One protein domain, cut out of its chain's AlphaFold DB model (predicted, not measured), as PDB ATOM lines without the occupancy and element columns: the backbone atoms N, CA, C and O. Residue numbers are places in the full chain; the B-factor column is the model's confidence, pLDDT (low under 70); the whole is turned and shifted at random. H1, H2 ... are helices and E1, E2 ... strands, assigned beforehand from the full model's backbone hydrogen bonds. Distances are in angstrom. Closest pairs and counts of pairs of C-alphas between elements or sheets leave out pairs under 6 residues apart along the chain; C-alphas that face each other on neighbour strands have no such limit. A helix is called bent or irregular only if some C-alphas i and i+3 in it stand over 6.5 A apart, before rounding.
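What this domain is: This is residues 133 to 202 of the 303 residues of an uncharacterized protein of Candidatus Endolissoclinum sp. TMED37 (UniProt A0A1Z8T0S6). A two-stranded antiparallel ribbon, E1 and E2, has a long kinked helix, H3, over one face, with the short helix H2 tucked in beside both E2 and H3; the ribbon's other face is bare. At one end of the ribbon a long loop, residues 138 to 154, and the small helix H1 make the way from E1 back to E2. The printed part has 70 residues with two named strands and three named helices, in the order E1, H1, E2, H2, H3, and its class is mixed, helices and strands. It is compact, with a radius of gyration of the C-alphas of 12.5 A and spans of 37 by 25 by 17 A.

Where its parts are: E1 is residues 133 to 137, 13.6 A long, beginning at C-alpha 133 (23.370, 22.857, -15.177). H1 is residues 155 to 158. E2, residues 159 to 164, is 15.6 A long and ends at C-alpha 164 (27.594, 19.239, -11.973). H2 is residues 170 to 174. H3, residues 179 to 200, is 29.8 A long and ends at C-alpha 200 (32.873, 28.389, -6.569); it is irregular, with C-alphas 184 and 187 7.4 A apart, and has a kink of 44 degrees near residue 186.

How they stand to each other: E1 and E2 are antiparallel at 149 degrees, with N 134 and O 162 at 2.9 A and N 162 and O 134 at 2.8 A, within hydrogen-bond range. E1 and H3 are near each other, with 7 pairs of C-alphas within 10 A. The closest C-alphas of E2 and H3 are those of Leu 164 and Trp 193, 6.8 A apart. The closest of E2 and H2 are those of Phe 162 and Leu 173, 6.5 A apart. H2 and H3 touch, the C-alphas of Pro 170 and Ser 190 being closest at 5.5 A. H1 is apart from H2 and from H3. O i to N i+4 pairs within range number 16 of 18 in H3 and 0 of 1 in H2, where 2 of 2 O i to N i+3 pairs are; H1 is too short for an O i to N i+4 pair.

The domain as a whole: The C-alphas farthest apart, those of Leu 153 and Ser 202, are 38.8 A apart. The printed part has no cut. The link from E1 to H1 is long, 17 residues; the links from H1 to E2, E2 to H2 and H2 to H3 are tight. Mean pLDDT of the printed part is 82.3, and it is under 70 at residues 146, 153, 156 and 199 to 202.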
ATOM      1  N   ASP A 133      23.496  23.238 -13.783       86.00
ATOM      2  CA  ASP A 133      23.370  22.857 -15.177       86.00
ATOM      3  C   ASP A 133      24.625  23.264 -15.947       86.00
ATOM      4  O   ASP A 133      25.008  24.433 -15.956       86.00
ATOM      5  N   TYR A 134      25.221  22.311 -16.655       86.88
ATOM      6  CA  TYR A 134      26.301  22.575 -17.592       86.88
ATOM      7  C   TYR A 134      25.961  22.004 -18.966       86.88
ATOM      8  O   TYR A 134      25.816  20.794 -19.132       86.88
ATOM      9  N   TYR A 135      25.833  22.884 -19.954       87.38
ATOM     10  CA  TYR A 135      25.529  22.517 -21.333       87.38
ATOM     11  C   TYR A 135      26.810  22.512 -22.166       87.38
ATOM     12  O   TYR A 135      27.635  23.417 -22.052       87.38
ATOM     13  N   MET A 136      26.976  21.498 -23.012       87.00
ATOM     14  CA  MET A 136      28.159  21.328 -23.850       87.00
ATOM     15  C   MET A 136      27.768  20.941 -25.273       87.00
ATOM     16  O   MET A 136      26.996  20.005 -25.478       87.00
ATOM     17  N   ASP A 137      28.378  21.614 -26.246       88.00
ATOM     18  CA  ASP A 137      28.503  21.127 -27.617       88.00
ATOM     19  C   ASP A 137      29.574  20.031 -27.659       88.00
ATOM     20  O   ASP A 137      30.760  20.300 -27.465       88.00
ATOM     21  N   THR A 138      29.164  18.782 -27.870       86.00
ATOM     22  CA  THR A 138      30.094  17.643 -27.834       86.00
ATOM     23  C   THR A 138      30.958  17.487 -29.082       86.00
ATOM     24  O   THR A 138      31.970  16.782 -29.019       86.00
ATOM     25  N   ASP A 139      30.625  18.158 -30.186       85.94
ATOM     26  CA  ASP A 139      31.475  18.176 -31.379       85.94
ATOM     27  C   ASP A 139      32.544  19.261 -31.286       85.94
ATOM     28  O   ASP A 139      33.672  19.053 -31.738       85.94
ATOM     29  N   ASN A 140      32.237  20.371 -30.612       85.00
ATOM     30  CA  ASN A 140      33.173  21.471 -30.396       85.00
ATOM     31  C   ASN A 140      33.314  21.832 -28.906       85.00
ATOM     32  O   ASN A 140      33.140  22.995 -28.537       85.00
ATOM     33  N   PRO A 141      33.712  20.893 -28.023       81.31
ATOM     34  CA  PRO A 141      33.607  21.084 -26.575       81.31
ATOM     35  C   PRO A 141      34.585  22.127 -26.013       81.31
ATOM     36  O   PRO A 141      34.507  22.461 -24.835       81.31
ATOM     37  N   ASN A 142      35.529  22.613 -26.829       79.75
ATOM     38  CA  ASN A 142      36.491  23.668 -26.492       79.75
ATOM     39  C   ASN A 142      36.188  25.011 -27.172       79.75
ATOM     40  O   ASN A 142      36.969  25.949 -27.017       79.75
ATOM     41  N   SER A 143      35.128  25.097 -27.979       77.94
ATOM     42  CA  SER A 143      34.829  26.320 -28.712       77.94
ATOM     43  C   SER A 143      34.005  27.285 -27.869       77.94
ATOM     44  O   SER A 143      33.075  26.890 -27.173       77.94
ATOM     45  N   ILE A 144      34.340  28.568 -27.972       74.94
ATOM     46  CA  ILE A 144      33.536  29.682 -27.453       74.94
ATOM     47  C   ILE A 144      32.544  30.216 -28.497       74.94
ATOM     48  O   ILE A 144      31.737  31.089 -28.192       74.94
ATOM     49  N   SER A 145      32.630  29.738 -29.743       76.94
ATOM     50  CA  SER A 145      31.753  30.181 -30.824       76.94
ATOM     51  C   SER A 145      30.482  29.339 -30.849       76.94
ATOM     52  O   SER A 145      30.533  28.116 -30.715       76.94
ATOM     53  N   ALA A 146      29.343  29.994 -31.067       69.81
ATOM     54  CA  ALA A 146      28.063  29.324 -31.255       69.81
ATOM     55  C   ALA A 146      28.035  28.624 -32.623       69.81
ATOM     56  O   ALA A 146      27.607  29.199 -33.620       69.81
ATOM     57  N   HIS A 147      28.544  27.394 -32.680       75.88
ATOM     58  CA  HIS A 147      28.541  26.583 -33.901       75.88
ATOM     59  C   HIS A 147      27.202  25.889 -34.140       75.88
ATOM     60  O   HIS A 147      26.826  25.671 -35.287       75.88
ATOM     61  N   ASN A 148      26.487  25.570 -33.060       78.06
ATOM     62  CA  ASN A 148      25.258  24.797 -33.093       78.06
ATOM     63  C   ASN A 148      24.103  25.577 -32.461       78.06
ATOM     64  O   ASN A 148      24.243  26.192 -31.402       78.06
ATOM     65  N   SER A 149      22.945  25.540 -33.118       81.19
ATOM     66  CA  SER A 149      21.723  26.162 -32.611       81.19
ATOM     67  C   SER A 149      21.063  25.257 -31.579       81.19
ATOM     68  O   SER A 149      20.790  24.097 -31.866       81.19
ATOM     69  N   ILE A 150      20.692  25.784 -30.411       80.94
ATOM     70  CA  ILE A 150      19.883  25.029 -29.437       80.94
ATOM     71  C   ILE A 150      18.458  24.733 -29.934       80.94
ATOM     72  O   ILE A 150      17.723  24.019 -29.267       80.94
ATOM     73  N   TYR A 151      18.053  25.292 -31.077       80.38
ATOM     74  CA  TYR A 151      16.735  25.091 -31.682       80.38
ATOM     75  C   TYR A 151      16.758  24.143 -32.878       80.38
ATOM     76  O   TYR A 151      15.695  23.786 -33.382       80.38
ATOM     77  N   ASP A 152      17.944  23.752 -33.349       77.50
ATOM     78  CA  ASP A 152      18.043  22.749 -34.400       77.50
ATOM     79  C   ASP A 152      17.590  21.392 -33.843       77.50
ATOM     80  O   ASP A 152      17.951  20.991 -32.730       77.50
ATOM     81  N   LEU A 153      16.754  20.702 -34.617       66.50
ATOM     82  CA  LEU A 153      16.262  19.380 -34.271       66.50
ATOM     83  C   LEU A 153      17.414  18.397 -34.162       66.50
ATOM     84  O   LEU A 153      17.336  17.529 -33.312       66.50
ATOM     85  N   GLU A 154      18.495  18.535 -34.927       73.38
ATOM     86  CA  GLU A 154      19.658  17.640 -34.838       73.38
ATOM     87  C   GLU A 154      20.522  17.898 -33.593       73.38
ATOM     88  O   GLU A 154      21.291  17.029 -33.165       73.38
ATOM     89  N   SER A 155      20.335  19.036 -32.919       71.62
ATOM     90  CA  SER A 155      21.135  19.408 -31.753       71.62
ATOM     91  C   SER A 155      20.955  18.494 -30.551       71.62
ATOM     92  O   SER A 155      21.841  18.462 -29.706       71.62
ATOM     93  N   HIS A 156      19.899  17.675 -30.464       67.81
ATOM     94  CA  HIS A 156      19.819  16.644 -29.416       67.81
ATOM     95  C   HIS A 156      20.939  15.592 -29.530       67.81
ATOM     96  O   HIS A 156      21.262  14.914 -28.552       67.81
ATOM     97  N   LYS A 157      21.556  15.433 -30.710       74.31
ATOM     98  CA  LYS A 157      22.671  14.497 -30.915       74.31
ATOM     99  C   LYS A 157      23.992  15.064 -30.408       74.31
ATOM    100  O   LYS A 157      24.807  14.285 -29.915       74.31
ATOM    101  N   ILE A 158      24.152  16.387 -30.480       81.19
ATOM    102  CA  ILE A 158      25.421  17.091 -30.262       81.19
ATOM    103  C   ILE A 158      25.442  17.823 -28.915       81.19
ATOM    104  O   ILE A 158      26.453  17.788 -28.215       81.19
ATOM    105  N   LEU A 159      24.338  18.451 -28.511       84.94
ATOM    106  CA  LEU A 159      24.223  19.110 -27.217       84.94
ATOM    107  C   LEU A 159      23.991  18.073 -26.116       84.94
ATOM    108  O   LEU A 159      23.140  17.180 -26.212       84.94
ATOM    109  N   ARG A 160      24.763  18.203 -25.043       84.81
ATOM    110  CA  ARG A 160      24.604  17.431 -23.810       84.81
ATOM    111  C   ARG A 160      24.445  18.373 -22.634       84.81
ATOM    112  O   ARG A 160      25.027  19.453 -22.612       84.81
ATOM    113  N   ALA A 161      23.660  17.934 -21.660       86.06
ATOM    114  CA  ALA A 161      23.434  18.656 -20.424       86.06
ATOM    115  C   ALA A 161      23.876  17.779 -19.255       86.06
ATOM    116  O   ALA A 161      23.340  16.690 -19.052       86.06
ATOM    117  N   PHE A 162      24.837  18.272 -18.493       86.38
ATOM    118  CA  PHE A 162      25.390  17.637 -17.308       86.38
ATOM    119  C   PHE A 162      24.864  18.358 -16.068       86.38
ATOM    120  O   PHE A 162      24.562  19.551 -16.121       86.38
ATOM    121  N   ASP A 163      24.717  17.625 -14.971       84.50
ATOM    122  CA  ASP A 163      24.329  18.170 -13.671       84.50
ATOM    123  C   ASP A 163      25.561  18.105 -12.761       84.50
ATOM    124  O   ASP A 163      25.848  17.076 -12.152       84.50
ATOM    125  N   LEU A 164      26.352  19.180 -12.740       84.81
ATOM    126  CA  LEU A 164      27.594  19.239 -11.973       84.81
ATOM    127  C   LEU A 164      27.287  19.391 -10.483       84.81
ATOM    128  O   LEU A 164      26.446  20.203 -10.098       84.81
ATOM    129  N   MET A 165      28.004  18.632  -9.651       82.62
ATOM    130  CA  MET A 165      27.941  18.732  -8.193       82.62
ATOM    131  C   MET A 165      29.329  18.592  -7.561       82.62
ATOM    132  O   MET A 165      30.130  17.785  -8.044       82.62
ATOM    133  N   PRO A 166      29.594  19.281  -6.437       79.31
ATOM    134  CA  PRO A 166      30.828  19.125  -5.681       79.31
ATOM    135  C   PRO A 166      31.125  17.713  -5.194       79.31
ATOM    136  O   PRO A 166      32.273  17.289  -5.157       79.31
ATOM    137  N   GLN A 167      30.088  16.973  -4.818       78.88
ATOM    138  CA  GLN A 167      30.233  15.666  -4.183       78.88
ATOM    139  C   GLN A 167      30.383  14.517  -5.195       78.88
ATOM    140  O   GLN A 167      30.531  13.367  -4.793       78.88
ATOM    141  N   MET A 168      30.312  14.804  -6.498       81.75
ATOM    142  CA  MET A 168      30.351  13.789  -7.551       81.75
ATOM    143  C   MET A 168      31.747  13.626  -8.142       81.75
ATOM    144  O   MET A 168      32.468  14.605  -8.328       81.75
ATOM    145  N   ASN A 169      32.094  12.400  -8.539       86.25
ATOM    146  CA  ASN A 169      33.245  12.192  -9.407       86.25
ATOM    147  C   ASN A 169      32.867  12.649 -10.828       86.25
ATOM    148  O   ASN A 169      31.851  12.192 -11.358       86.25
ATOM    149  N   PRO A 170      33.662  13.506 -11.497       87.31
ATOM    150  CA  PRO A 170      33.342  13.957 -12.850       87.31
ATOM    151  C   PRO A 170      33.192  12.800 -13.846       87.31
ATOM    152  O   PRO A 170      32.459  12.941 -14.822       87.31
ATOM    153  N   LYS A 171      33.829  11.646 -13.599       88.75
ATOM    154  CA  LYS A 171      33.675  10.442 -14.424       88.75
ATOM    155  C   LYS A 171      32.250   9.892 -14.421       88.75
ATOM    156  O   LYS A 171      31.810   9.355 -15.437       88.75
ATOM    157  N   ASP A 172      31.524  10.051 -13.320       87.50
ATOM    158  CA  ASP A 172      30.171   9.513 -13.181       87.50
ATOM    159  C   ASP A 172      29.207  10.189 -14.167       87.50
ATOM    160  O   ASP A 172      28.329   9.522 -14.712       87.50
ATOM    161  N   LEU A 173      29.448  11.467 -14.494       85.25
ATOM    162  CA  LEU A 173      28.641  12.289 -15.411       85.25
ATOM    163  C   LEU A 173      28.598  11.782 -16.855       85.25
ATOM    164  O   LEU A 173      27.683  12.128 -17.596       85.25
ATOM    165  N   TYR A 174      29.603  11.016 -17.271       86.31
ATOM    166  CA  TYR A 174      29.704  10.488 -18.630       86.31
ATOM    167  C   TYR A 174      29.927   8.975 -18.658       86.31
ATOM    168  O   TYR A 174      30.195   8.407 -19.714       86.31
ATOM    169  N   SER A 175      29.808   8.299 -17.517       84.94
ATOM    170  CA  SER A 175      30.060   6.859 -17.396       84.94
ATOM    171  C   SER A 175      29.133   6.000 -18.268       84.94
ATOM    172  O   SER A 175      29.544   4.942 -18.742       84.94
ATOM    173  N   THR A 176      27.918   6.483 -18.535       81.25
ATOM    174  CA  THR A 176      26.903   5.823 -19.369       81.25
ATOM    175  C   THR A 176      27.040   6.127 -20.863       81.25
ATOM    176  O   THR A 176      26.342   5.530 -21.680       81.25
ATOM    177  N   GLU A 177      27.914   7.065 -21.244       84.69
ATOM    178  CA  GLU A 177      28.137   7.433 -22.645       84.69
ATOM    179  C   GLU A 177      28.991   6.384 -23.370       84.69
ATOM    180  O   GLU A 177      29.756   5.635 -22.762       84.69
ATOM    181  N   LYS A 178      28.921   6.350 -24.706       87.94
ATOM    182  CA  LYS A 178      29.781   5.459 -25.507       87.94
ATOM    183  C   LYS A 178      31.269   5.807 -25.312       87.94
ATOM    184  O   LYS A 178      31.592   6.994 -25.228       87.94
ATOM    185  N   PRO A 179      32.206   4.836 -25.362       91.44
ATOM    186  CA  PRO A 179      33.635   5.085 -25.113       91.44
ATOM    187  C   PRO A 179      34.280   6.174 -25.983       91.44
ATOM    188  O   PRO A 179      35.248   6.814 -25.575       91.44
ATOM    189  N   GLU A 180      33.789   6.369 -27.206       89.50
ATOM    190  CA  GLU A 180      34.232   7.451 -28.094       89.50
ATOM    191  C   GLU A 180      33.797   8.824 -27.575       89.50
ATOM    192  O   GLU A 180      34.605   9.749 -27.520       89.50
ATOM    193  N   MET A 181      32.543   8.937 -27.131       87.62
ATOM    194  CA  MET A 181      31.998  10.163 -26.556       87.62
ATOM    195  C   MET A 181      32.680  10.495 -25.229       87.62
ATOM    196  O   MET A 181      33.109  11.629 -25.043       87.62
ATOM    197  N   GLN A 182      32.891   9.500 -24.357       91.06
ATOM    198  CA  GLN A 182      33.632   9.683 -23.101       91.06
ATOM    199  C   GLN A 182      35.003  10.327 -23.346       91.06
ATOM    200  O   GLN A 182      35.349  11.312 -22.697       91.06
ATOM    201  N   ARG A 183      35.754   9.826 -24.338       90.12
ATOM    202  CA  ARG A 183      37.061  10.381 -24.725       90.12
ATOM    203  C   ARG A 183      36.974  11.833 -25.206       90.12
ATOM    204  O   ARG A 183      37.872  12.610 -24.893       90.12
ATOM    205  N   LYS A 184      35.911  12.205 -25.931       88.75
ATOM    206  CA  LYS A 184      35.691  13.584 -26.404       88.75
ATOM    207  C   LYS A 184      35.452  14.564 -25.248       88.75
ATOM    208  O   LYS A 184      36.034  15.647 -25.241       88.75
ATOM    209  N   ILE A 185      34.615  14.197 -24.276       90.25
ATOM    210  CA  ILE A 185      34.090  15.142 -23.269       90.25
ATOM    211  C   ILE A 185      34.842  15.124 -21.933       90.25
ATOM    212  O   ILE A 185      34.834  16.130 -21.220       90.25
ATOM    213  N   GLN A 186      35.532  14.024 -21.600       92.44
ATOM    214  CA  GLN A 186      36.180  13.806 -20.299       92.44
ATOM    215  C   GLN A 186      37.052  14.984 -19.854       92.44
ATOM    216  O   GLN A 186      36.935  15.440 -18.715       92.44
ATOM    217  N   LYS A 187      37.931  15.479 -20.739       92.06
ATOM    218  CA  LYS A 187      38.870  16.561 -20.409       92.06
ATOM    219  C   LYS A 187      38.128  17.822 -19.965       92.06
ATOM    220  O   LYS A 187      38.514  18.440 -18.977       92.06
ATOM    221  N   ASN A 188      37.062  18.183 -20.674       90.50
ATOM    222  CA  ASN A 188      36.341  19.427 -20.421       90.50
ATOM    223  C   ASN A 188      35.418  19.320 -19.221       90.50
ATOM    224  O   ASN A 188      35.423  20.228 -18.398       90.50
ATOM    225  N   ILE A 189      34.719  18.195 -19.058       90.50
ATOM    226  CA  ILE A 189      33.922  17.948 -17.851       90.50
ATOM    227  C   ILE A 189      34.818  17.986 -16.611       90.50
ATOM    228  O   ILE A 189      34.509  18.698 -15.660       90.50
ATOM    229  N   SER A 190      35.965  17.300 -16.643       91.12
ATOM    230  CA  SER A 190      36.901  17.280 -15.510       91.12
ATOM    231  C   SER A 190      37.460  18.671 -15.204       91.12
ATOM    232  O   SER A 190      37.552  19.051 -14.042       91.12
ATOM    233  N   LYS A 191      37.801  19.454 -16.238       90.69
ATOM    234  CA  LYS A 191      38.313  20.821 -16.079       90.69
ATOM    235  C   LYS A 191      37.265  21.761 -15.479       90.69
ATOM    236  O   LYS A 191      37.591  22.512 -14.568       90.69
ATOM    237  N   VAL A 192      36.033  21.734 -15.989       88.69
ATOM    238  CA  VAL A 192      34.942  22.584 -15.485       88.69
ATOM    239  C   VAL A 192      34.581  22.194 -14.059       88.69
ATOM    240  O   VAL A 192      34.458  23.069 -13.210       88.69
ATOM    241  N   TRP A 193      34.498  20.895 -13.769       89.44
ATOM    242  CA  TRP A 193      34.265  20.410 -12.413       89.44
ATOM    243  C   TRP A 193      35.365  20.867 -11.445       89.44
ATOM    244  O   TRP A 193      35.052  21.429 -10.401       89.44
ATOM    245  N   ALA A 194      36.644  20.708 -11.808       88.12
ATOM    246  CA  ALA A 194      37.763  21.153 -10.972       88.12
ATOM    247  C   ALA A 194      37.728  22.670 -10.739       88.12
ATOM    248  O   ALA A 194      37.901  23.122  -9.613       88.12
ATOM    249  N   HIS A 195      37.416  23.455 -11.773       84.69
ATOM    250  CA  HIS A 195      37.272  24.903 -11.642       84.69
ATOM    251  C   HIS A 195      36.117  25.294 -10.711       84.69
ATOM    252  O   HIS A 195      36.295  26.139  -9.839       84.69
ATOM    253  N   MET A 196      34.958  24.641 -10.851       81.94
ATOM    254  CA  MET A 196      33.819  24.813  -9.947       81.94
ATOM    255  C   MET A 196      34.222  24.489  -8.499       81.94
ATOM    256  O   MET A 196      33.842  25.202  -7.573       81.94
ATOM    257  N   MET A 197      35.041  23.450  -8.295       78.62
ATOM    258  CA  MET A 197      35.531  23.077  -6.966       78.62
ATOM    259  C   MET A 197      36.501  24.094  -6.392       78.62
ATOM    260  O   MET A 197      36.350  24.488  -5.243       78.62
ATOM    261  N   GLU A 198      37.470  24.540  -7.177       72.69
ATOM    262  CA  GLU A 198      38.519  25.446  -6.715       72.69
ATOM    263  C   GLU A 198      38.015  26.880  -6.506       72.69
ATOM    264  O   GLU A 198      38.501  27.570  -5.612       72.69
ATOM    265  N   GLN A 199      37.055  27.342  -7.315       68.50
ATOM    266  CA  GLN A 199      36.633  28.748  -7.343       68.50
ATOM    267  C   GLN A 199      35.254  28.971  -6.713       68.50
ATOM    268  O   GLN A 199      35.098  29.896  -5.916       68.50
ATOM    269  N   GLU A 200      34.256  28.131  -7.004       62.91
ATOM    270  CA  GLU A 200      32.873  28.389  -6.569       62.91
ATOM    271  C   GLU A 200      32.567  27.860  -5.161       62.91
ATOM    272  O   GLU A 200      31.739  28.433  -4.453       62.91
ATOM    273  N   THR A 201      33.284  26.835  -4.680       59.41
ATOM    274  CA  THR A 201      33.103  26.345  -3.295       59.41
ATOM    275  C   THR A 201      33.660  27.296  -2.233       59.41
ATOM    276  O   THR A 201      33.248  27.221  -1.074       59.41
ATOM    277  N   SER A 202      34.528  28.238  -2.624       52.38
ATOM    278  CA  SER A 202      35.039  29.295  -1.740       52.38
ATOM    279  C   SER A 202      33.967  30.328  -1.352       52.38
ATOM    280  O   SER A 202      34.163  31.104  -0.416       52.38
TER     281      SER A 202